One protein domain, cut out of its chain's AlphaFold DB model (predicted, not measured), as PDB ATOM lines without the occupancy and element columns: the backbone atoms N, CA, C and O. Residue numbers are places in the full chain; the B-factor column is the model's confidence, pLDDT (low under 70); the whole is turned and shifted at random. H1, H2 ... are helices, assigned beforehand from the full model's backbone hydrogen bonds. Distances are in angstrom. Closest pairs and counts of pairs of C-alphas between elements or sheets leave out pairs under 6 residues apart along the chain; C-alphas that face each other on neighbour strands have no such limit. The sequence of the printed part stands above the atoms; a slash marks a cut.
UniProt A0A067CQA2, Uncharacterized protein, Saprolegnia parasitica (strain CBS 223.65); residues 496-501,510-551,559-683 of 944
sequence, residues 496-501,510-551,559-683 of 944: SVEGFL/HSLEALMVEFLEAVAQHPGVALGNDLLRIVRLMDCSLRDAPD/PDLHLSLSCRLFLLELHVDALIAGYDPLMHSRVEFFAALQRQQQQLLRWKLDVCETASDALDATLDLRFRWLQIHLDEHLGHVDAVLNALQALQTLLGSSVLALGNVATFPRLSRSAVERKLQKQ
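AT A GLANCE: This is residues 496 to 501, 510 to 551 and 559 to 683 of the 944 residues of an uncharacterized protein of Saprolegnia parasitica (strain CBS 223.65) (UniProt A0A067CQA2). Three helices, H4, H5 and H6, form an up-and-down bundle in the middle, each running against the one before, and the chain folds back twice more through H7 and H8, which extend the bundle on the side of H6. On the other side the end of H2 meets H4 about perpendicularly, with H3 close to both, and the small H1 lies at the far edge. The printed part has 173 residues with eight named helices, H1 to H8 in chain order, and no named strand; the class is all helix. The whole is compact, with a radius of gyration of the C-alphas of 16.8 A and spans of 50 by 44 by 31 A.

IN THESE COORDINATES: Find C-alpha 497 at (34.098, -32.304, -9.019), where H1, residues 497 to 501, begins. After the cut come H2, residues 512 to 524, and H3, residues 533 to 545, each 18.4 A long. Past the second cut, H4 runs from C-alpha 565 at (21.922, -22.383, 7.060) through residue 582, 25.6 A. Next are H5, residues 590 to 614, 36.1 A, and H6, residues 621 to 638, 25.5 A. H7 holds residues 641 to 654, 19.9 A, and H8, residues 673 to 683, ends at C-alpha 683 at (5.824, -2.618, -9.011).

HOW THE PARTS SIT: Start at the hairpin H4 and H5, which touch at a shallow tilt of 10 degrees, opposite ways; their closest C-alphas, Val 576 and Leu 597, are 7.1 A apart. H5 and H6 form a hairpin at 26 degrees, with the C-alphas of Phe 594 and Leu 638 closest at 6.4 A. H4 and H6 touch and run the same way, closest at the C-alphas of Glu 573 and Leu 630, 6.7 A. Look next at the hairpin H6 and H7, with the C-alphas of Ile 632 and Val 644 closest at 5.5 A, and at the hairpin H7 and H8, with those of Leu 648 and Val 676 closest at 6.2 A. H2 touches H4 with residues 520 to 524 alone, about perpendicular at 80 degrees; the closest C-alphas, Ala 524 and Cys 567, are 5.0 A apart. H3 is close but not clearly touching H2, at 6.5 A between the C-alphas of Met 542 and Met 516, and H4, at 7.8 A between those of Asp 543 and Leu 571. H1 is close but not clearly touching H2, at 7.5 A between the C-alphas of Phe 500 and Phe 519. Every O i to N i+4 pair is within hydrogen-bond range in H1, H2, H3, H4, H6, H7 and H8, and 20 of 21 in H5.

THE WHOLE: The C-alphas of His 510 and Gln 681 are the two farthest apart, at 50.8 A. Residues 502 to 509 and 552 to 558 are not printed; the C-alphas across these cuts are 12.2 A and 17.5 A apart. The link from H7 to H8, residues 655 to 672, is long, and in it residues 660 to 661 pair antiparallel with 670 to 671. Residues 612 to 618, of which 612 to 614 belong to H5, stand free. The mean pLDDT of the printed part is 76.7, and among the residues under 70 are 496 to 501, 547 to 551 and 612 to 619.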
ATOM      1  N   SER A 496      35.807 -27.783  -9.804       61.88
ATOM      2  CA  SER A 496      35.444 -29.015 -10.514       61.88
ATOM      3  C   SER A 496      35.223 -30.162  -9.522       61.88
ATOM      4  O   SER A 496      35.877 -30.223  -8.479       61.88
ATOM      5  N   VAL A 497      34.333 -31.105  -9.853       60.16
ATOM      6  CA  VAL A 497      34.098 -32.304  -9.019       60.16
ATOM      7  C   VAL A 497      35.382 -33.130  -8.889       60.16
ATOM      8  O   VAL A 497      35.707 -33.600  -7.804       60.16
ATOM      9  N   GLU A 498      36.160 -33.240  -9.968       62.72
ATOM     10  CA  GLU A 498      37.464 -33.915  -9.977       62.72
ATOM     11  C   GLU A 498      38.495 -33.200  -9.092       62.72
ATOM     12  O   GLU A 498      39.208 -33.856  -8.337       62.72
ATOM     13  N   GLY A 499      38.544 -31.862  -9.116       64.06
ATOM     14  CA  GLY A 499      39.418 -31.071  -8.247       64.06
ATOM     15  C   GLY A 499      39.049 -31.187  -6.766       64.06
ATOM     16  O   GLY A 499      39.931 -31.336  -5.921       64.06
ATOM     17  N   PHE A 500      37.751 -31.201  -6.447       67.75
ATOM     18  CA  PHE A 500      37.261 -31.447  -5.090       67.75
ATOM     19  C   PHE A 500      37.625 -32.859  -4.603       67.75
ATOM     20  O   PHE A 500      38.265 -33.001  -3.561       67.75
ATOM     21  N   LEU A 501      37.325 -33.899  -5.387       63.81
ATOM     22  CA  LEU A 501      37.697 -35.282  -5.062       63.81
ATOM     23  C   LEU A 501      39.224 -35.478  -4.980       63.81
ATOM     24  O   LEU A 501      39.699 -36.249  -4.149       63.81
ATOM     25  N   HIS A 510      34.901 -41.965   4.926       64.69
ATOM     26  CA  HIS A 510      33.699 -41.119   4.820       64.69
ATOM     27  C   HIS A 510      32.597 -41.838   4.020       64.69
ATOM     28  O   HIS A 510      32.894 -42.610   3.103       64.69
ATOM     29  N   SER A 511      31.326 -41.613   4.372       76.50
ATOM     30  CA  SER A 511      30.189 -42.108   3.586       76.50
ATOM     31  C   SER A 511      29.985 -41.253   2.332       76.50
ATOM     32  O   SER A 511      30.393 -40.092   2.286       76.50
ATOM     33  N   LEU A 512      29.312 -41.806   1.318       76.62
ATOM     34  CA  LEU A 512      28.953 -41.047   0.114       76.62
ATOM     35  C   LEU A 512      28.104 -39.810   0.462       76.62
ATOM     36  O   LEU A 512      28.334 -38.735  -0.081       76.62
ATOM     37  N   GLU A 513      27.190 -39.947   1.424       74.81
ATOM     38  CA  GLU A 513      26.339 -38.866   1.935       74.81
ATOM     39  C   GLU A 513      27.153 -37.743   2.596       74.81
ATOM     40  O   GLU A 513      26.895 -36.571   2.333       74.81
ATOM     41  N   ALA A 514      28.172 -38.080   3.396       76.75
ATOM     42  CA  ALA A 514      29.057 -37.092   4.013       76.75
ATOM     43  C   ALA A 514      29.853 -36.311   2.953       76.75
ATOM     44  O   ALA A 514      29.884 -35.084   2.993       76.75
ATOM     45  N   LEU A 515      30.403 -37.005   1.949       78.44
ATOM     46  CA  LEU A 515      31.118 -36.376   0.830       78.44
ATOM     47  C   LEU A 515      30.205 -35.469  -0.017       78.44
ATOM     48  O   LEU A 515      30.646 -34.434  -0.516       78.44
ATOM     49  N   MET A 516      28.927 -35.831  -0.169       82.12
ATOM     50  CA  MET A 516      27.924 -34.978  -0.819       82.12
ATOM     51  C   MET A 516      27.625 -33.728   0.017       82.12
ATOM     52  O   MET A 516      27.571 -32.636  -0.541       82.12
ATOM     53  N   VAL A 517      27.475 -33.853   1.340       82.69
ATOM     54  CA  VAL A 517      27.284 -32.704   2.245       82.69
ATOM     55  C   VAL A 517      28.496 -31.765   2.210       82.69
ATOM     56  O   VAL A 517      28.314 -30.566   2.010       82.69
ATOM     57  N   GLU A 518      29.722 -32.286   2.313       81.31
ATOM     58  CA  GLU A 518      30.957 -31.493   2.214       81.31
ATOM     59  C   GLU A 518      31.061 -30.738   0.880       81.31
ATOM     60  O   GLU A 518      31.416 -29.557   0.863       81.31
ATOM     61  N   PHE A 519      30.703 -31.382  -0.238       83.06
ATOM     62  CA  PHE A 519      30.703 -30.731  -1.548       83.06
ATOM     63  C   PHE A 519      29.678 -29.594  -1.635       83.06
ATOM     64  O   PHE A 519      29.987 -28.508  -2.127       83.06
ATOM     65  N   LEU A 520      28.457 -29.826  -1.141       84.31
ATOM     66  CA  LEU A 520      27.390 -28.826  -1.151       84.31
ATOM     67  C   LEU A 520      27.748 -27.610  -0.277       84.31
ATOM     68  O   LEU A 520      27.559 -26.475  -0.720       84.31
ATOM     69  N   GLU A 521      28.345 -27.822   0.900       84.38
ATOM     70  CA  GLU A 521      28.863 -26.738   1.747       84.38
ATOM     71  C   GLU A 521      29.985 -25.945   1.064       84.38
ATOM     72  O   GLU A 521      29.954 -24.712   1.078       84.38
ATOM     73  N   ALA A 522      30.948 -26.621   0.427       79.69
ATOM     74  CA  ALA A 522      32.040 -25.963  -0.292       79.69
ATOM     75  C   ALA A 522      31.518 -25.083  -1.443       79.69
ATOM     76  O   ALA A 522      31.958 -23.946  -1.610       79.69
ATOM     77  N   VAL A 523      30.527 -25.563  -2.201       78.69
ATOM     78  CA  VAL A 523      29.870 -24.774  -3.252       78.69
ATOM     79  C   VAL A 523      29.104 -23.579  -2.662       78.69
ATOM     80  O   VAL A 523      29.216 -22.463  -3.172       78.69
ATOM     81  N   ALA A 524      28.368 -23.769  -1.564       78.00
ATOM     82  CA  ALA A 524      27.573 -22.711  -0.936       78.00
ATOM     83  C   ALA A 524      28.404 -21.584  -0.288       78.00
ATOM     84  O   ALA A 524      27.897 -20.471  -0.117       78.00
ATOM     85  N   GLN A 525      29.666 -21.851   0.059       75.44
ATOM     86  CA  GLN A 525      30.610 -20.854   0.580       75.44
ATOM     87  C   GLN A 525      31.166 -19.915  -0.504       75.44
ATOM     88  O   GLN A 525      31.680 -18.845  -0.174       75.44
ATOM     89  N   HIS A 526      31.007 -20.247  -1.792       70.94
ATOM     90  CA  HIS A 526      31.529 -19.464  -2.917       70.94
ATOM     91  C   HIS A 526      30.429 -18.926  -3.864       70.94
ATOM     92  O   HIS A 526      30.479 -19.165  -5.073       70.94
ATOM     93  N   PRO A 527      29.460 -18.114  -3.380       62.38
ATOM     94  CA  PRO A 527      28.336 -17.608  -4.182       62.38
ATOM     95  C   PRO A 527      28.725 -16.603  -5.286       62.38
ATOM     96  O   PRO A 527      27.852 -16.128  -6.008       62.38
ATOM     97  N   GLY A 528      30.009 -16.259  -5.431       58.91
ATOM     98  CA  GLY A 528      30.526 -15.500  -6.578       58.91
ATOM     99  C   GLY A 528      30.911 -16.364  -7.788       58.91
ATOM    100  O   GLY A 528      31.140 -15.816  -8.862       58.91
ATOM    101  N   VAL A 529      30.992 -17.693  -7.641       64.88
ATOM    102  CA  VAL A 529      31.489 -18.601  -8.688       64.88
ATOM    103  C   VAL A 529      30.356 -19.061  -9.608       64.88
ATOM    104  O   VAL A 529      29.318 -19.544  -9.151       64.88
ATOM    105  N   ALA A 530      30.589 -18.951 -10.919       63.34
ATOM    106  CA  ALA A 530      29.717 -19.482 -11.961       63.34
ATOM    107  C   ALA A 530      29.965 -20.990 -12.171       63.34
ATOM    108  O   ALA A 530      30.911 -21.403 -12.839       63.34
ATOM    109  N   LEU A 531      29.098 -21.813 -11.591       68.25
ATOM    110  CA  LEU A 531      28.978 -23.246 -11.833       68.25
ATOM    111  C   LEU A 531      28.393 -23.475 -13.236       68.25
ATOM    112  O   LEU A 531      27.375 -22.888 -13.600       68.25
ATOM    113  N   GLY A 532      28.995 -24.377 -14.012       66.81
ATOM    114  CA  GLY A 532      28.429 -24.803 -15.294       66.81
ATOM    115  C   GLY A 532      27.086 -25.531 -15.132       66.81
ATOM    116  O   GLY A 532      26.810 -26.118 -14.084       66.81
ATOM    117  N   ASN A 533      26.266 -25.548 -16.189       71.12
ATOM    118  CA  ASN A 533      24.931 -26.169 -16.185       71.12
ATOM    119  C   ASN A 533      24.937 -27.631 -15.697       71.12
ATOM    120  O   ASN A 533      24.047 -28.037 -14.948       71.12
ATOM    121  N   ASP A 534      25.949 -28.414 -16.077       70.62
ATOM    122  CA  ASP A 534      26.093 -29.809 -15.647       70.62
ATOM    123  C   ASP A 534      26.421 -29.924 -14.155       70.62
ATOM    124  O   ASP A 534      25.879 -30.783 -13.462       70.62
ATOM    125  N   LEU A 535      27.230 -29.005 -13.625       75.62
ATOM    126  CA  LEU A 535      27.545 -28.944 -12.200       75.62
ATOM    127  C   LEU A 535      26.325 -28.517 -11.375       75.62
ATOM    128  O   LEU A 535      26.044 -29.104 -10.334       75.62
ATOM    129  N   LEU A 536      25.534 -27.573 -11.889       78.06
ATOM    130  CA  LEU A 536      24.252 -27.180 -11.305       78.06
ATOM    131  C   LEU A 536      23.241 -28.344 -11.298       78.06
ATOM    132  O   LEU A 536      22.471 -28.507 -10.348       78.06
ATOM    133  N   ARG A 537      23.262 -29.187 -12.339       79.12
ATOM    134  CA  ARG A 537      22.471 -30.422 -12.416       79.12
ATOM    135  C   ARG A 537      22.948 -31.468 -11.405       79.12
ATOM    136  O   ARG A 537      22.104 -32.088 -10.767       79.12
ATOM    137  N   ILE A 538      24.260 -31.630 -11.216       81.44
ATOM    138  CA  ILE A 538      24.848 -32.514 -10.194       81.44
ATOM    139  C   ILE A 538      24.463 -32.052  -8.781       81.44
ATOM    140  O   ILE A 538      23.969 -32.864  -8.005       81.44
ATOM    141  N   VAL A 539      24.588 -30.757  -8.469       83.31
ATOM    142  CA  VAL A 539      24.182 -30.171  -7.173       83.31
ATOM    143  C   VAL A 539      22.702 -30.444  -6.870       83.31
ATOM    144  O   VAL A 539      22.369 -30.903  -5.779       83.31
ATOM    145  N   ARG A 540      21.808 -30.241  -7.851       81.50
ATOM    146  CA  ARG A 540      20.372 -30.551  -7.706       81.50
ATOM    147  C   ARG A 540      20.108 -32.056  -7.533       81.50
ATOM    148  O   ARG A 540      19.265 -32.424  -6.722       81.50
ATOM    149  N   LEU A 541      20.832 -32.923  -8.248       82.19
ATOM    150  CA  LEU A 541      20.728 -34.380  -8.085       82.19
ATOM    151  C   LEU A 541      21.187 -34.838  -6.694       82.19
ATOM    152  O   LEU A 541      20.490 -35.635  -6.074       82.19
ATOM    153  N   MET A 542      22.300 -34.304  -6.179       83.31
ATOM    154  CA  MET A 542      22.796 -34.621  -4.836       83.31
ATOM    155  C   MET A 542      21.778 -34.252  -3.750       83.31
ATOM    156  O   MET A 542      21.488 -35.066  -2.878       83.31
ATOM    157  N   ASP A 543      21.191 -33.058  -3.835       82.88
ATOM    158  CA  ASP A 543      20.193 -32.575  -2.876       82.88
ATOM    159  C   ASP A 543      18.846 -33.333  -2.977       82.88
ATOM    160  O   ASP A 543      18.153 -33.521  -1.978       82.88
ATOM    161  N   CYS A 544      18.486 -33.855  -4.158       79.00
ATOM    162  CA  CYS A 544      17.404 -34.839  -4.291       79.00
ATOM    163  C   CYS A 544      17.760 -36.182  -3.630       79.00
ATOM    164  O   CYS A 544      16.976 -36.687  -2.830       79.00
ATOM    165  N   SER A 545      18.944 -36.742  -3.887       75.81
ATOM    166  CA  SER A 545      19.374 -38.012  -3.280       75.81
ATOM    167  C   SER A 545      19.460 -37.959  -1.749       75.81
ATOM    168  O   SER A 545      19.131 -38.946  -1.099       75.81
ATOM    169  N   LEU A 546      19.825 -36.811  -1.164       74.44
ATOM    170  CA  LEU A 546      19.812 -36.593   0.292       74.44
ATOM    171  C   LEU A 546      18.394 -36.430   0.884       74.44
ATOM    172  O   LEU A 546      18.232 -36.502   2.103       74.44
ATOM    173  N   ARG A 547      17.364 -36.209   0.053       67.06
ATOM    174  CA  ARG A 547      15.953 -36.102   0.477       67.06
ATOM    175  C   ARG A 547      15.139 -37.374   0.249       67.06
ATOM    176  O   ARG A 547      14.316 -37.703   1.098       67.06
ATOM    177  N   ASP A 548      15.377 -38.071  -0.859       53.41
ATOM    178  CA  ASP A 548      14.555 -39.194  -1.333       53.41
ATOM    179  C   ASP A 548      15.163 -40.582  -1.013       53.41
ATOM    180  O   ASP A 548      14.825 -41.580  -1.652       53.41
ATOM    181  N   ALA A 549      16.073 -40.664  -0.031       46.16
ATOM    182  CA  ALA A 549      16.707 -41.914   0.404       46.16
ATOM    183  C   ALA A 549      15.649 -42.961   0.846       46.16
ATOM    184  O   ALA A 549      14.887 -42.699   1.782       46.16
ATOM    185  N   PRO A 550      15.561 -44.141   0.193       38.44
ATOM    186  CA  PRO A 550      14.361 -44.984   0.266       38.44
ATOM    187  C   PRO A 550      14.265 -45.900   1.496       38.44
ATOM    188  O   PRO A 550      13.181 -46.420   1.761       38.44
ATOM    189  N   ASP A 551      15.351 -46.104   2.248       39.34
ATOM    190  CA  ASP A 551      15.419 -47.074   3.347       39.34
ATOM    191  C   ASP A 551      15.889 -46.454   4.678       39.34
ATOM    192  O   ASP A 551      16.862 -45.711   4.739       39.34
ATOM    193  N   PRO A 559      22.327 -37.100  14.067       45.78
ATOM    194  CA  PRO A 559      22.723 -35.774  14.557       45.78
ATOM    195  C   PRO A 559      23.996 -35.230  13.888       45.78
ATOM    196  O   PRO A 559      24.301 -34.048  14.025       45.78
ATOM    197  N   ASP A 560      24.729 -36.085  13.170       44.66
ATOM    198  CA  ASP A 560      26.052 -35.792  12.616       44.66
ATOM    199  C   ASP A 560      26.021 -35.335  11.139       44.66
ATOM    200  O   ASP A 560      27.037 -34.874  10.625       44.66
ATOM    201  N   LEU A 561      24.872 -35.423  10.444       56.88
ATOM    202  CA  LEU A 561      24.694 -34.929   9.065       56.88
ATOM    203  C   LEU A 561      23.672 -33.779   9.010       56.88
ATOM    204  O   LEU A 561      22.481 -33.960   8.734       56.88
ATOM    205  N   HIS A 562      24.155 -32.556   9.236       70.38
ATOM    206  CA  HIS A 562      23.357 -31.331   9.152       70.38
ATOM    207  C   HIS A 562      23.987 -30.290   8.219       70.38
ATOM    208  O   HIS A 562      25.051 -29.748   8.501       70.38
ATOM    209  N   LEU A 563      23.267 -29.950   7.143       78.12
ATOM    210  CA  LEU A 563      23.605 -28.828   6.260       78.12
ATOM    211  C   LEU A 563      23.462 -27.485   6.997       78.12
ATOM    212  O   LEU A 563      22.471 -27.227   7.702       78.12
ATOM    213  N   SER A 564      24.420 -26.593   6.773       82.81
ATOM    214  CA  SER A 564      24.450 -25.230   7.285       82.81
ATOM    215  C   SER A 564      23.254 -24.414   6.793       82.81
ATOM    216  O   SER A 564      22.583 -24.742   5.808       82.81
ATOM    217  N   LEU A 565      22.972 -23.308   7.483       80.88
ATOM    218  CA  LEU A 565      21.922 -22.383   7.060       80.88
ATOM    219  C   LEU A 565      22.252 -21.731   5.704       80.88
ATOM    220  O   LEU A 565      21.344 -21.504   4.907       80.88
ATOM    221  N   SER A 566      23.538 -21.476   5.426       82.06
ATOM    222  CA  SER A 566      23.990 -20.892   4.157       82.06
ATOM    223  C   SER A 566      23.785 -21.861   2.991       82.06
ATOM    224  O   SER A 566      23.216 -21.471   1.972       82.06
ATOM    225  N   CYS A 567      24.156 -23.137   3.154       84.50
ATOM    226  CA  CYS A 567      23.946 -24.144   2.115       84.50
ATOM    227  C   CYS A 567      22.466 -24.454   1.894       84.50
ATOM    228  O   CYS A 567      22.017 -24.522   0.750       84.50
ATOM    229  N   ARG A 568      21.670 -24.559   2.966       84.19
ATOM    230  CA  ARG A 568      20.211 -24.707   2.851       84.19
ATOM    231  C   ARG A 568      19.563 -23.535   2.114       84.19
ATOM    232  O   ARG A 568      18.717 -23.767   1.252       84.19
ATOM    233  N   LEU A 569      19.976 -22.298   2.399       86.25
ATOM    234  CA  LEU A 569      19.477 -21.110   1.703       86.25
ATOM    235  C   LEU A 569      19.914 -21.081   0.231       86.25
ATOM    236  O   LEU A 569      19.070 -20.867  -0.632       86.25
ATOM    237  N   PHE A 570      21.187 -21.362  -0.065       86.12
ATOM    238  CA  PHE A 570      21.707 -21.458  -1.433       86.12
ATOM    239  C   PHE A 570      20.946 -22.499  -2.266       86.12
ATOM    240  O   PHE A 570      20.451 -22.191  -3.347       86.12
ATOM    241  N   LEU A 571      20.768 -23.711  -1.739       86.56
ATOM    242  CA  LEU A 571      19.988 -24.751  -2.407       86.56
ATOM    243  C   LEU A 571      18.545 -24.297  -2.647       86.56
ATOM    244  O   LEU A 571      18.011 -24.510  -3.733       86.56
ATOM    245  N   LEU A 572      17.914 -23.623  -1.684       87.62
ATOM    246  CA  LEU A 572      16.555 -23.107  -1.842       87.62
ATOM    247  C   LEU A 572      16.462 -21.995  -2.906       87.62
ATOM    248  O   LEU A 572      15.530 -22.017  -3.710       87.62
ATOM    249  N   GLU A 573      17.442 -21.088  -2.985       88.56
ATOM    250  CA  GLU A 573      17.571 -20.114  -4.080       88.56
ATOM    251  C   GLU A 573      17.634 -20.831  -5.442       88.56
ATOM    252  O   GLU A 573      16.873 -20.482  -6.342       88.56
ATOM    253  N   LEU A 574      18.443 -21.893  -5.577       87.69
ATOM    254  CA  LEU A 574      18.554 -22.676  -6.819       87.69
ATOM    255  C   LEU A 574      17.273 -23.432  -7.207       87.69
ATOM    256  O   LEU A 574      17.061 -23.686  -8.396       87.69
ATOM    257  N   HIS A 575      16.433 -23.826  -6.246       86.62
ATOM    258  CA  HIS A 575      15.138 -24.462  -6.524       86.62
ATOM    259  C   HIS A 575      14.072 -23.434  -6.910       86.62
ATOM    260  O   HIS A 575      13.290 -23.676  -7.831       86.62
ATOM    261  N   VAL A 576      14.058 -22.273  -6.253       88.50
ATOM    262  CA  VAL A 576      13.169 -21.162  -6.618       88.50
ATOM    263  C   VAL A 576      13.544 -20.601  -7.991       88.50
ATOM    264  O   VAL A 576      12.646 -20.342  -8.785       88.50
ATOM    265  N   ASP A 577      14.834 -20.528  -8.327       86.94
ATOM    266  CA  ASP A 577      15.315 -20.181  -9.669       86.94
ATOM    267  C   ASP A 577      14.898 -21.196 -10.745       86.94
ATOM    268  O   ASP A 577      14.487 -20.807 -11.835       86.94
ATOM    269  N   ALA A 578      14.940 -22.498 -10.438       84.69
ATOM    270  CA  ALA A 578      14.483 -23.538 -11.362       84.69
ATOM    271  C   ALA A 578      12.978 -23.428 -11.666       84.69
ATOM    272  O   ALA A 578      12.572 -23.544 -12.822       84.69
ATOM    273  N   LEU A 579      12.158 -23.190 -10.635       85.88
ATOM    274  CA  LEU A 579      10.711 -22.979 -10.769       85.88
ATOM    275  C   LEU A 579      10.422 -21.685 -11.546       85.88
ATOM    276  O   LEU A 579       9.718 -21.715 -12.549       85.88
ATOM    277  N   ILE A 580      11.031 -20.592 -11.082       85.06
ATOM    278  CA  ILE A 580      11.482 -19.403 -11.810       85.06
ATOM    279  C   ILE A 580      11.498 -19.478 -13.346       85.06
ATOM    280  O   ILE A 580      10.545 -19.163 -14.061       85.06
ATOM    281  N   ALA A 581      12.670 -19.890 -13.824       81.50
ATOM    282  CA  ALA A 581      13.087 -19.930 -15.212       81.50
ATOM    283  C   ALA A 581      12.333 -20.977 -16.042       81.50
ATOM    284  O   ALA A 581      12.200 -20.805 -17.251       81.50
ATOM    285  N   GLY A 582      11.839 -22.052 -15.416       77.06
ATOM    286  CA  GLY A 582      11.046 -23.079 -16.094       77.06
ATOM    287  C   GLY A 582       9.589 -22.685 -16.366       77.06
ATOM    288  O   GLY A 582       8.929 -23.336 -17.175       77.06
ATOM    289  N   TYR A 583       9.061 -21.643 -15.716       80.75
ATOM    290  CA  TYR A 583       7.637 -21.311 -15.781       80.75
ATOM    291  C   TYR A 583       7.273 -20.384 -16.955       80.75
ATOM    292  O   TYR A 583       7.181 -19.164 -16.819       80.75
ATOM    293  N   ASP A 584       6.958 -20.989 -18.103       74.75
ATOM    294  CA  ASP A 584       6.133 -20.345 -19.138       74.75
ATOM    295  C   ASP A 584       4.656 -20.281 -18.668       74.75
ATOM    296  O   ASP A 584       4.034 -21.339 -18.510       74.75
ATOM    297  N   PRO A 585       4.064 -19.083 -18.475       68.44
ATOM    298  CA  PRO A 585       2.701 -18.907 -17.968       68.44
ATOM    299  C   PRO A 585       1.585 -19.162 -18.998       68.44
ATOM    300  O   PRO A 585       0.411 -19.071 -18.638       68.44
ATOM    301  N   LEU A 586       1.918 -19.421 -20.267       64.50
ATOM    302  CA  LEU A 586       0.973 -19.844 -21.305       64.50
ATOM    303  C   LEU A 586       0.911 -21.375 -21.431       64.50
ATOM    304  O   LEU A 586      -0.114 -21.902 -21.862       64.50
ATOM    305  N   MET A 587       1.985 -22.073 -21.045       66.31
ATOM    306  CA  MET A 587       2.127 -23.527 -21.199       66.31
ATOM    307  C   MET A 587       1.970 -24.312 -19.885       66.31
ATOM    308  O   MET A 587       1.531 -25.461 -19.921       66.31
ATOM    309  N   HIS A 588       2.295 -23.719 -18.731       72.88
ATOM    310  CA  HIS A 588       2.290 -24.409 -17.434       72.88
ATOM    311  C   HIS A 588       1.094 -24.040 -16.546       72.88
ATOM    312  O   HIS A 588       0.582 -22.921 -16.556       72.88
ATOM    313  N   SER A 589       0.677 -24.991 -15.707       76.25
ATOM    314  CA  SER A 589      -0.394 -24.812 -14.721       76.25
ATOM    315  C   SER A 589       0.009 -23.796 -13.647       76.25
ATOM    316  O   SER A 589       0.845 -24.076 -12.784       76.25
ATOM    317  N   ARG A 590      -0.624 -22.612 -13.653       76.06
ATOM    318  CA  ARG A 590      -0.392 -21.578 -12.625       76.06
ATOM    319  C   ARG A 590      -0.677 -22.097 -11.215       76.06
ATOM    320  O   ARG A 590      -0.012 -21.683 -10.272       76.06
ATOM    321  N   VAL A 591      -1.648 -23.001 -11.065       78.12
ATOM    322  CA  VAL A 591      -2.026 -23.588  -9.769       78.12
ATOM    323  C   VAL A 591      -0.912 -24.486  -9.227       78.12
ATOM    324  O   VAL A 591      -0.560 -24.374  -8.056       78.12
ATOM    325  N   GLU A 592      -0.310 -25.327 -10.070       80.31
ATOM    326  CA  GLU A 592       0.818 -26.187  -9.678       80.31
ATOM    327  C   GLU A 592       2.087 -25.375  -9.409       80.31
ATOM    328  O   GLU A 592       2.766 -25.619  -8.411       80.31
ATOM    329  N   PHE A 593       2.369 -24.360 -10.233       84.56
ATOM    330  CA  PHE A 593       3.463 -23.413 -10.008       84.56
ATOM    331  C   PHE A 593       3.302 -22.669  -8.674       84.56
ATOM    332  O   PHE A 593       4.231 -22.630  -7.867       84.56
ATOM    333  N   PHE A 594       2.104 -22.158  -8.373       85.56
ATOM    334  CA  PHE A 594       1.816 -21.493  -7.099       85.56
ATOM    335  C   PHE A 594       1.931 -22.463  -5.915       85.56
ATOM    336  O   PHE A 594       2.542 -22.116  -4.908       85.56
ATOM    337  N   ALA A 595       1.446 -23.702  -6.043       83.38
ATOM    338  CA  ALA A 595       1.614 -24.740  -5.024       83.38
ATOM    339  C   ALA A 595       3.076 -25.215  -4.866       83.38
ATOM    340  O   ALA A 595       3.450 -25.745  -3.817       83.38
ATOM    341  N   ALA A 596       3.930 -25.047  -5.879       85.50
ATOM    342  CA  ALA A 596       5.371 -25.254  -5.762       85.50
ATOM    343  C   ALA A 596       6.040 -24.095  -5.008       85.50
ATOM    344  O   ALA A 596       6.710 -24.341  -4.007       85.50
ATOM    345  N   LEU A 597       5.793 -22.845  -5.413       88.31
ATOM    346  CA  LEU A 597       6.329 -21.655  -4.740       88.31
ATOM    347  C   LEU A 597       5.879 -21.556  -3.274       88.31
ATOM    348  O   LEU A 597       6.700 -21.267  -2.408       88.31
ATOM    349  N   GLN A 598       4.613 -21.859  -2.965       89.00
ATOM    350  CA  GLN A 598       4.103 -21.860  -1.587       89.00
ATOM    351  C   GLN A 598       4.813 -22.883  -0.693       89.00
ATOM    352  O   GLN A 598       5.056 -22.588   0.474       89.00
ATOM    353  N   ARG A 599       5.213 -24.051  -1.222       86.56
ATOM    354  CA  ARG A 599       6.029 -25.019  -0.466       86.56
ATOM    355  C   ARG A 599       7.422 -24.462  -0.163       86.56
ATOM    356  O   ARG A 599       7.850 -24.527   0.985       86.56
ATOM    357  N   GLN A 600       8.082 -23.842  -1.147       89.00
ATOM    358  CA  GLN A 600       9.388 -23.200  -0.930       89.00
ATOM    359  C   GLN A 600       9.294 -22.025   0.062       89.00
ATOM    360  O   GLN A 600      10.157 -21.867   0.921       89.00
ATOM    361  N   GLN A 601       8.209 -21.246   0.014       90.69
ATOM    362  CA  GLN A 601       7.937 -20.165   0.965       90.69
ATOM    363  C   GLN A 601       7.670 -20.683   2.388       90.69
ATOM    364  O   GLN A 601       8.211 -20.135   3.344       90.69
ATOM    365  N   GLN A 602       6.888 -21.755   2.553       87.56
ATOM    366  CA  GLN A 602       6.677 -22.393   3.860       87.56
ATOM    367  C   GLN A 602       7.989 -22.931   4.450       87.56
ATOM    368  O   GLN A 602       8.230 -22.780   5.646       87.56
ATOM    369  N   GLN A 603       8.860 -23.502   3.614       85.44
ATOM    370  CA  GLN A 603      10.192 -23.963   4.007       85.44
ATOM    371  C   GLN A 603      11.107 -22.799   4.431       85.44
ATOM    372  O   GLN A 603      11.732 -22.874   5.489       85.44
ATOM    373  N   LEU A 604      11.117 -21.694   3.674       88.12
ATOM    374  CA  LEU A 604      11.869 -20.475   3.999       88.12
ATOM    375  C   LEU A 604      11.427 -19.858   5.337       88.12
ATOM    376  O   LEU A 604      12.260 -19.525   6.181       88.12
ATOM    377  N   LEU A 605      10.111 -19.732   5.539       85.19
ATOM    378  CA  LEU A 605       9.520 -19.180   6.760       85.19
ATOM    379  C   LEU A 605       9.781 -20.077   7.974       85.19
ATOM    380  O   LEU A 605      10.115 -19.562   9.039       85.19
ATOM    381  N   ARG A 606       9.689 -21.404   7.813       83.06
ATOM    382  CA  ARG A 606      10.005 -22.358   8.882       83.06
ATOM    383  C   ARG A 606      11.456 -22.223   9.336       83.06
ATOM    384  O   ARG A 606      11.680 -22.011  10.519       83.06
ATOM    385  N   TRP A 607      12.419 -22.249   8.411       81.31
ATOM    386  CA  TRP A 607      13.833 -22.072   8.764       81.31
ATOM    387  C   TRP A 607      14.110 -20.722   9.434       81.31
ATOM    388  O   TRP A 607      14.986 -20.641  10.293       81.31
ATOM    389  N   LYS A 608      13.355 -19.667   9.094       78.81
ATOM    390  CA  LYS A 608      13.461 -18.376   9.783       78.81
ATOM    391  C   LYS A 608      12.962 -18.434  11.234       78.81
ATOM    392  O   LYS A 608      13.588 -17.804  12.081       78.81
ATOM    393  N   LEU A 609      11.911 -19.204  11.546       79.00
ATOM    394  CA  LEU A 609      11.535 -19.486  12.942       79.00
ATOM    395  C   LEU A 609      12.579 -20.366  13.640       79.00
ATOM    396  O   LEU A 609      13.065 -19.970  14.696       79.00
ATOM    397  N   ASP A 610      12.969 -21.495  13.033       72.69
ATOM    398  CA  ASP A 610      13.919 -22.458  13.617       72.69
ATOM    399  C   ASP A 610      15.219 -21.752  14.080       72.69
ATOM    400  O   ASP A 610      15.766 -22.057  15.139       72.69
ATOM    401  N   VAL A 611      15.704 -20.767  13.311       71.25
ATOM    402  CA  VAL A 611      16.894 -19.956  13.637       71.25
ATOM    403  C   VAL A 611      16.625 -18.927  14.740       71.25
ATOM    404  O   VAL A 611      17.455 -18.768  15.631       71.25
ATOM    405  N   CYS A 612      15.473 -18.251  14.726       65.25
ATOM    406  CA  CYS A 612      15.094 -17.309  15.788       65.25
ATOM    407  C   CYS A 612      14.839 -17.985  17.148       65.25
ATOM    408  O   CYS A 612      14.939 -17.315  18.172       65.25
ATOM    409  N   GLU A 613      14.522 -19.282  17.172       60.50
ATOM    410  CA  GLU A 613      14.355 -20.064  18.406       60.50
ATOM    411  C   GLU A 613      15.670 -20.674  18.928       60.50
ATOM    412  O   GLU A 613      15.772 -20.972  20.118       60.50
ATOM    413  N   THR A 614      16.685 -20.858  18.070       57.38
ATOM    414  CA  THR A 614      17.939 -21.559  18.422       57.38
ATOM    415  C   THR A 614      19.161 -20.658  18.603       57.38
ATOM    416  O   THR A 614      20.093 -21.050  19.307       57.38
ATOM    417  N   ALA A 615      19.191 -19.465  18.003       50.62
ATOM    418  CA  ALA A 615      20.356 -18.584  18.040       50.62
ATOM    419  C   ALA A 615      20.276 -17.532  19.164       50.62
ATOM    420  O   ALA A 615      19.391 -16.679  19.179       50.62
ATOM    421  N   SER A 616      21.265 -17.540  20.070       48.69
ATOM    422  CA  SER A 616      21.534 -16.405  20.976       48.69
ATOM    423  C   SER A 616      22.277 -15.255  20.278       48.69
ATOM    424  O   SER A 616      22.358 -14.159  20.833       48.69
ATOM    425  N   ASP A 617      22.825 -15.509  19.089       47.06
ATOM    426  CA  ASP A 617      23.532 -14.541  18.257       47.06
ATOM    427  C   ASP A 617      22.645 -14.074  17.098       47.06
ATOM    428  O   ASP A 617      21.815 -14.820  16.576       47.06
ATOM    429  N   ALA A 618      22.820 -12.823  16.673       56.72
ATOM    430  CA  ALA A 618      22.072 -12.286  15.543       56.72
ATOM    431  C   ALA A 618      22.454 -13.003  14.236       56.72
ATOM    432  O   ALA A 618      23.633 -13.221  13.958       56.72
ATOM    433  N   LEU A 619      21.449 -13.309  13.407       64.19
ATOM    434  CA  LEU A 619      21.654 -13.805  12.046       64.19
ATOM    435  C   LEU A 619      22.588 -12.853  11.281       64.19
ATOM    436  O   LEU A 619      22.342 -11.645  11.261       64.19
ATOM    437  N   ASP A 620      23.622 -13.405  10.638       74.69
ATOM    438  CA  ASP A 620      24.537 -12.653   9.772       74.69
ATOM    439  C   ASP A 620      23.742 -11.751   8.814       74.69
ATOM    440  O   ASP A 620      22.828 -12.204   8.116       74.69
ATOM    441  N   ALA A 621      24.103 -10.467   8.778       78.56
ATOM    442  CA  ALA A 621      23.465  -9.469   7.929       78.56
ATOM    443  C   ALA A 621      23.475  -9.884   6.446       78.56
ATOM    444  O   ALA A 621      22.523  -9.596   5.720       78.56
ATOM    445  N   THR A 622      24.502 -10.614   6.004       80.56
ATOM    446  CA  THR A 622      24.588 -11.187   4.654       80.56
ATOM    447  C   THR A 622      23.474 -12.207   4.409       80.56
ATOM    448  O   THR A 622      22.814 -12.171   3.368       80.56
ATOM    449  N   LEU A 623      23.217 -13.089   5.380       81.88
ATOM    450  CA  LEU A 623      22.156 -14.091   5.300       81.88
ATOM    451  C   LEU A 623      20.763 -13.460   5.411       81.88
ATOM    452  O   LEU A 623      19.912 -13.788   4.588       81.88
ATOM    453  N   ASP A 624      20.503 -12.528   6.338       85.06
ATOM    454  CA  ASP A 624      19.177 -11.884   6.425       85.06
ATOM    455  C   ASP A 624      18.839 -11.083   5.151       85.06
ATOM    456  O   ASP A 624      17.693 -11.101   4.695       85.06
ATOM    457  N   LEU A 625      19.831 -10.456   4.505       87.25
ATOM    458  CA  LEU A 625      19.654  -9.821   3.194       87.25
ATOM    459  C   LEU A 625      19.287 -10.834   2.093       87.25
ATOM    460  O   LEU A 625      18.359 -10.568   1.323       87.25
ATOM    461  N   ARG A 626      19.941 -12.005   2.040       87.19
ATOM    462  CA  ARG A 626      19.583 -13.100   1.111       87.19
ATOM    463  C   ARG A 626      18.178 -13.645   1.384       87.19
ATOM    464  O   ARG A 626      17.364 -13.701   0.465       87.19
ATOM    465  N   PHE A 627      17.852 -13.945   2.645       88.88
ATOM    466  CA  PHE A 627      16.519 -14.389   3.080       88.88
ATOM    467  C   PHE A 627      15.419 -13.413   2.635       88.88
ATOM    468  O   PHE A 627      14.417 -13.834   2.055       88.88
ATOM    469  N   ARG A 628      15.600 -12.104   2.868       89.12
ATOM    470  CA  ARG A 628      14.633 -11.074   2.449       89.12
ATOM    471  C   ARG A 628      14.516 -10.963   0.930       89.12
ATOM    472  O   ARG A 628      13.410 -10.786   0.429       89.12
ATOM    473  N   TRP A 629      15.623 -11.065   0.194       90.44
ATOM    474  CA  TRP A 629      15.605 -10.997  -1.270       90.44
ATOM    475  C   TRP A 629      14.882 -12.200  -1.880       90.44
ATOM    476  O   TRP A 629      13.992 -12.010  -2.704       90.44
ATOM    477  N   LEU A 630      15.167 -13.419  -1.412       90.88
ATOM    478  CA  LEU A 630      14.463 -14.630  -1.839       90.88
ATOM    479  C   LEU A 630      12.957 -14.565  -1.525       90.88
ATOM    480  O   LEU A 630      12.134 -14.855  -2.395       90.88
ATOM    481  N   GLN A 631      12.592 -14.107  -0.322       90.94
ATOM    482  CA  GLN A 631      11.199 -13.857   0.069       90.94
ATOM    483  C   GLN A 631      10.510 -12.859  -0.882       90.94
ATOM    484  O   GLN A 631       9.386 -13.110  -1.305       90.94
ATOM    485  N   ILE A 632      11.192 -11.778  -1.284       90.06
ATOM    486  CA  ILE A 632      10.672 -10.780  -2.237       90.06
ATOM    487  C   ILE A 632      10.346 -11.393  -3.605       90.06
ATOM    488  O   ILE A 632       9.314 -11.045  -4.177       90.06
ATOM    489  N   HIS A 633      11.165 -12.308  -4.143       89.00
ATOM    490  CA  HIS A 633      10.835 -12.970  -5.419       89.00
ATOM    491  C   HIS A 633       9.680 -13.960  -5.261       89.00
ATOM    492  O   HIS A 633       8.782 -13.974  -6.100       89.00
ATOM    493  N   LEU A 634       9.650 -14.735  -4.172       89.25
ATOM    494  CA  LEU A 634       8.527 -15.627  -3.865       89.25
ATOM    495  C   LEU A 634       7.203 -14.849  -3.788       89.25
ATOM    496  O   LEU A 634       6.241 -15.206  -4.464       89.25
ATOM    497  N   ASP A 635       7.173 -13.747  -3.038       86.38
ATOM    498  CA  ASP A 635       5.996 -12.888  -2.902       86.38
ATOM    499  C   ASP A 635       5.634 -12.150  -4.205       86.38
ATOM    500  O   ASP A 635       4.450 -11.956  -4.487       86.38
ATOM    501  N   GLU A 636       6.612 -11.785  -5.045       84.38
ATOM    502  CA  GLU A 636       6.365 -11.194  -6.369       84.38
ATOM    503  C   GLU A 636       5.675 -12.183  -7.313       84.38
ATOM    504  O   GLU A 636       4.698 -11.816  -7.970       84.38
ATOM    505  N   HIS A 637       6.124 -13.440  -7.352       83.44
ATOM    506  CA  HIS A 637       5.516 -14.459  -8.208       83.44
ATOM    507  C   HIS A 637       4.179 -14.985  -7.664       83.44
ATOM    508  O   HIS A 637       3.291 -15.296  -8.460       83.44
ATOM    509  N   LEU A 638       3.988 -15.016  -6.340       81.56
ATOM    510  CA  LEU A 638       2.700 -15.326  -5.701       81.56
ATOM    511  C   LEU A 638       1.686 -14.168  -5.790       81.56
ATOM    512  O   LEU A 638       0.480 -14.398  -5.688       81.56
ATOM    513  N   GLY A 639       2.146 -12.941  -6.053       74.94
ATOM    514  CA  GLY A 639       1.299 -11.762  -6.246       74.94
ATOM    515  C   GLY A 639       0.950 -11.005  -4.960       74.94
ATOM    516  O   GLY A 639      -0.045 -10.283  -4.929       74.94
ATOM    517  N   HIS A 640       1.753 -11.131  -3.902       82.12
ATOM    518  CA  HIS A 640       1.569 -10.427  -2.628       82.12
ATOM    519  C   HIS A 640       2.078  -8.968  -2.709       82.12
ATOM    520  O   HIS A 640       2.972  -8.562  -1.968       82.12
ATOM    521  N   VAL A 641       1.521  -8.173  -3.634       78.25
ATOM    522  CA  VAL A 641       2.032  -6.847  -4.060       78.25
ATOM    523  C   VAL A 641       2.380  -5.916  -2.894       78.25
ATOM    524  O   VAL A 641       3.457  -5.322  -2.881       78.25
ATOM    525  N   ASP A 642       1.502  -5.807  -1.896       80.62
ATOM    526  CA  ASP A 642       1.706  -4.915  -0.748       80.62
ATOM    527  C   ASP A 642       2.858  -5.392   0.163       80.62
ATOM    528  O   ASP A 642       3.620  -4.575   0.681       80.62
ATOM    529  N   ALA A 643       3.045  -6.710   0.310       85.38
ATOM    530  CA  ALA A 643       4.176  -7.283   1.042       85.38
ATOM    531  C   ALA A 643       5.498  -7.053   0.293       85.38
ATOM    532  O   ALA A 643       6.473  -6.615   0.902       85.38
ATOM    533  N   VAL A 644       5.508  -7.255  -1.031       85.94
ATOM    534  CA  VAL A 644       6.666  -6.977  -1.900       85.94
ATOM    535  C   VAL A 644       7.076  -5.508  -1.821       85.94
ATOM    536  O   VAL A 644       8.261  -5.215  -1.682       85.94
ATOM    537  N   LEU A 645       6.118  -4.578  -1.880       84.44
ATOM    538  CA  LEU A 645       6.397  -3.142  -1.826       84.44
ATOM    539  C   LEU A 645       7.020  -2.737  -0.480       84.44
ATOM    540  O   LEU A 645       8.067  -2.090  -0.462       84.44
ATOM    541  N   ASN A 646       6.423  -3.178   0.631       86.44
ATOM    542  CA  ASN A 646       6.942  -2.927   1.979       86.44
ATOM    543  C   ASN A 646       8.334  -3.554   2.179       86.44
ATOM    544  O   ASN A 646       9.233  -2.920   2.733       86.44
ATOM    545  N   ALA A 647       8.537  -4.783   1.695       88.19
ATOM    546  CA  ALA A 647       9.811  -5.483   1.793       88.19
ATOM    547  C   ALA A 647      10.907  -4.816   0.944       88.19
ATOM    548  O   ALA A 647      12.018  -4.649   1.439       88.19
ATOM    549  N   LEU A 648      10.606  -4.367  -0.282       88.31
ATOM    550  CA  LEU A 648      11.542  -3.612  -1.128       88.31
ATOM    551  C   LEU A 648      11.945  -2.277  -0.489       88.31
ATOM    552  O   LEU A 648      13.127  -1.947  -0.491       88.31
ATOM    553  N   GLN A 649      10.998  -1.535   0.094       87.19
ATOM    554  CA  GLN A 649      11.289  -0.284   0.806       87.19
ATOM    555  C   GLN A 649      12.183  -0.523   2.033       87.19
ATOM    556  O   GLN A 649      13.180   0.175   2.214       87.19
ATOM    557  N   ALA A 650      11.888  -1.555   2.832       87.75
ATOM    558  CA  ALA A 650      12.733  -1.955   3.958       87.75
ATOM    559  C   ALA A 650      14.118  -2.466   3.513       87.75
ATOM    560  O   ALA A 650      15.103  -2.271   4.219       87.75
ATOM    561  N   LEU A 651      14.229  -3.096   2.341       88.44
ATOM    562  CA  LEU A 651      15.519  -3.501   1.778       88.44
ATOM    563  C   LEU A 651      16.321  -2.289   1.276       88.44
ATOM    564  O   LEU A 651      17.536  -2.258   1.436       88.44
ATOM    565  N   GLN A 652      15.657  -1.269   0.718       84.94
ATOM    566  CA  GLN A 652      16.301  -0.043   0.233       84.94
ATOM    567  C   GLN A 652      16.903   0.804   1.367       84.94
ATOM    568  O   GLN A 652      17.899   1.488   1.142       84.94
ATOM    569  N   THR A 653      16.331   0.763   2.576       84.56
ATOM    570  CA  THR A 653      16.902   1.439   3.757       84.56
ATOM    571  C   THR A 653      18.006   0.631   4.442       84.56
ATOM    572  O   THR A 653      18.873   1.226   5.077       84.56
ATOM    573  N   LEU A 654      18.011  -0.700   4.292       83.75
ATOM    574  CA  LEU A 654      19.060  -1.587   4.810       83.75
ATOM    575  C   LEU A 654      20.277  -1.704   3.873       83.75
ATOM    576  O   LEU A 654      21.391  -1.920   4.352       83.75
ATOM    577  N   LEU A 655      20.111  -1.541   2.554       79.50
ATOM    578  CA  LEU A 655      21.240  -1.488   1.618       79.50
ATOM    579  C   LEU A 655      21.924  -0.112   1.627       79.50
ATOM    580  O   LEU A 655      21.407   0.871   1.090       79.50
ATOM    581  N   GLY A 656      23.153  -0.085   2.145       71.00
ATOM    582  CA  GLY A 656      24.127   0.975   1.874       71.00
ATOM    583  C   GLY A 656      24.716   0.854   0.460       71.00
ATOM    584  O   GLY A 656      23.995   0.738  -0.530       71.00
ATOM    585  N   SER A 657      26.046   0.846   0.357       66.19
ATOM    586  CA  SER A 657      26.772   0.525  -0.883       66.19
ATOM    587  C   SER A 657      26.851  -0.983  -1.185       66.19
ATOM    588  O   SER A 657      27.386  -1.369  -2.222       66.19
ATOM    589  N   SER A 658      26.333  -1.832  -0.291       70.12
ATOM    590  CA  SER A 658      26.450  -3.290  -0.344       70.12
ATOM    591  C   SER A 658      25.902  -3.893  -1.639       70.12
ATOM    592  O   SER A 658      24.778  -3.617  -2.067       70.12
ATOM    593  N   VAL A 659      26.697  -4.785  -2.224       74.25
ATOM    594  CA  VAL A 659      26.332  -5.640  -3.353       74.25
ATOM    595  C   VAL A 659      26.522  -7.083  -2.917       74.25
ATOM    596  O   VAL A 659      27.597  -7.428  -2.437       74.25
ATOM    597  N   LEU A 660      25.512  -7.926  -3.131       76.44
ATOM    598  CA  LEU A 660      25.627  -9.374  -2.964       76.44
ATOM    599  C   LEU A 660      25.317 -10.052  -4.302       76.44
ATOM    600  O   LEU A 660      24.265  -9.812  -4.900       76.44
ATOM    601  N   ALA A 661      26.248 -10.872  -4.782       69.00
ATOM    602  CA  ALA A 661      26.024 -11.761  -5.914       69.00
ATOM    603  C   ALA A 661      25.357 -13.053  -5.422       69.00
ATOM    604  O   ALA A 661      25.729 -13.591  -4.381       69.00
ATOM    605  N   LEU A 662      24.379 -13.533  -6.185       70.75
ATOM    606  CA  LEU A 662      23.771 -14.850  -6.043       70.75
ATOM    607  C   LEU A 662      24.125 -15.650  -7.290       70.75
ATOM    608  O   LEU A 662      23.363 -15.708  -8.256       70.75
ATOM    609  N   GLY A 663      25.337 -16.202  -7.294       62.06
ATOM    610  CA  GLY A 663      25.828 -17.026  -8.385       62.06
ATOM    611  C   GLY A 663      24.870 -18.174  -8.683       62.06
ATOM    612  O   GLY A 663      24.309 -18.790  -7.775       62.06
ATOM    613  N   ASN A 664      24.735 -18.494  -9.972       68.06
ATOM    614  CA  ASN A 664      23.999 -19.663 -10.481       68.06
ATOM    615  C   ASN A 664      22.467 -19.570 -10.394       68.06
ATOM    616  O   ASN A 664      21.773 -20.518 -10.753       68.06
ATOM    617  N   VAL A 665      21.956 -18.406  -9.991       73.31
ATOM    618  CA  VAL A 665      20.551 -18.009 -10.097       73.31
ATOM    619  C   VAL A 665      20.382 -17.154 -11.357       73.31
ATOM    620  O   VAL A 665      20.886 -16.034 -11.413       73.31
ATOM    621  N   ALA A 666      19.657 -17.635 -12.368       72.19
ATOM    622  CA  ALA A 666      19.425 -16.882 -13.606       72.19
ATOM    623  C   ALA A 666      18.389 -15.749 -13.450       72.19
ATOM    624  O   ALA A 666      18.471 -14.723 -14.121       72.19
ATOM    625  N   THR A 667      17.404 -15.924 -12.568       74.00
ATOM    626  CA  THR A 667      16.215 -15.061 -12.447       74.00
ATOM    627  C   THR A 667      16.381 -13.891 -11.468       74.00
ATOM    628  O   THR A 667      15.658 -12.897 -11.567       74.00
ATOM    629  N   PHE A 668      17.341 -13.976 -10.542       81.62
ATOM    630  CA  PHE A 668      17.671 -12.922  -9.573       81.62
ATOM    631  C   PHE A 668      19.164 -12.867  -9.147       81.62
ATOM    632  O   PHE A 668      19.452 -12.757  -7.952       81.62
ATOM    633  N   PRO A 669      20.127 -12.843 -10.097       72.38
ATOM    634  CA  PRO A 669      21.569 -13.063  -9.859       72.38
ATOM    635  C   PRO A 669      22.289 -12.062  -8.937       72.38
ATOM    636  O   PRO A 669      23.443 -12.278  -8.567       72.38
ATOM    637  N   ARG A 670      21.682 -10.916  -8.602       81.38
ATOM    638  CA  ARG A 670      22.348  -9.850  -7.835       81.38
ATOM    639  C   ARG A 670      21.365  -9.051  -6.992       81.38
ATOM    640  O   ARG A 670      20.383  -8.515  -7.506       81.38
ATOM    641  N   LEU A 671      21.689  -8.903  -5.711       85.44
ATOM    642  CA  LEU A 671      21.093  -7.922  -4.814       85.44
ATOM    643  C   LEU A 671      21.977  -6.667  -4.799       85.44
ATOM    644  O   LEU A 671      23.154  -6.702  -4.438       85.44
ATOM    645  N   SER A 672      21.398  -5.544  -5.210       84.69
ATOM    646  CA  SER A 672      21.999  -4.211  -5.141       84.69
ATOM    647  C   SER A 672      20.902  -3.157  -5.034       84.69
ATOM    648  O   SER A 672      19.753  -3.399  -5.416       84.69
ATOM    649  N   ARG A 673      21.257  -1.948  -4.593       80.75
ATOM    650  CA  ARG A 673      20.323  -0.816  -4.528       80.75
ATOM    651  C   ARG A 673      19.637  -0.535  -5.875       80.75
ATOM    652  O   ARG A 673      18.418  -0.406  -5.925       80.75
ATOM    653  N   SER A 674      20.389  -0.584  -6.976       75.50
ATOM    654  CA  SER A 674      19.861  -0.428  -8.339       75.50
ATOM    655  C   SER A 674      19.011  -1.611  -8.835       75.50
ATOM    656  O   SER A 674      18.257  -1.463  -9.796       75.50
ATOM    657  N   ALA A 675      19.095  -2.796  -8.220       78.25
ATOM    658  CA  ALA A 675      18.162  -3.899  -8.471       78.25
ATOM    659  C   ALA A 675      16.843  -3.706  -7.699       78.25
ATOM    660  O   ALA A 675      15.768  -3.915  -8.264       78.25
ATOM    661  N   VAL A 676      16.918  -3.236  -6.448       82.44
ATOM    662  CA  VAL A 676      15.748  -2.874  -5.625       82.44
ATOM    663  C   VAL A 676      14.961  -1.732  -6.271       82.44
ATOM    664  O   VAL A 676      13.752  -1.850  -6.457       82.44
ATOM    665  N   GLU A 677      15.640  -0.666  -6.700       75.94
ATOM    666  CA  GLU A 677      15.018   0.503  -7.336       75.94
ATOM    667  C   GLU A 677      14.342   0.142  -8.676       75.94
ATOM    668  O   GLU A 677      13.210   0.562  -8.918       75.94
ATOM    669  N   ARG A 678      14.948  -0.734  -9.497       73.25
ATOM    670  CA  ARG A 678      14.308  -1.275 -10.716       73.25
ATOM    671  C   ARG A 678      13.077  -2.142 -10.416       73.25
ATOM    672  O   ARG A 678      12.070  -2.021 -11.113       73.25
ATOM    673  N   LYS A 679      13.105  -2.987  -9.375       76.56
ATOM    674  CA  LYS A 679      11.903  -3.729  -8.941       76.56
ATOM    675  C   LYS A 679      10.805  -2.795  -8.435       76.56
ATOM    676  O   LYS A 679       9.640  -3.011  -8.753       76.56
ATOM    677  N   LEU A 680      11.153  -1.745  -7.695       75.50
ATOM    678  CA  LEU A 680      10.183  -0.780  -7.173       75.50
ATOM    679  C   LEU A 680       9.522   0.021  -8.315       75.50
ATOM    680  O   LEU A 680       8.306   0.204  -8.304       75.50
ATOM    681  N   GLN A 681      10.278   0.375  -9.362       69.81
ATOM    682  CA  GLN A 681       9.732   0.912 -10.619       69.81
ATOM    683  C   GLN A 681       8.799  -0.081 -11.335       69.81
ATOM    684  O   GLN A 681       7.724   0.313 -11.780       69.81
ATOM    685  N   LYS A 682       9.156  -1.374 -11.414       69.81
ATOM    686  CA  LYS A 682       8.278  -2.422 -11.975       69.81
ATOM    687  C   LYS A 682       6.956  -2.517 -11.197       69.81
ATOM    688  O   LYS A 682       5.891  -2.547 -11.808       69.81
ATOM    689  N   GLN A 683       7.014  -2.514  -9.863       70.81
ATOM    690  CA  GLN A 683       5.824  -2.618  -9.011       70.81
ATOM    691  C   GLN A 683       4.936  -1.367  -9.030       70.81
ATOM    692  O   GLN A 683       3.743  -1.482  -8.752       70.81
TER     693      GLN A 683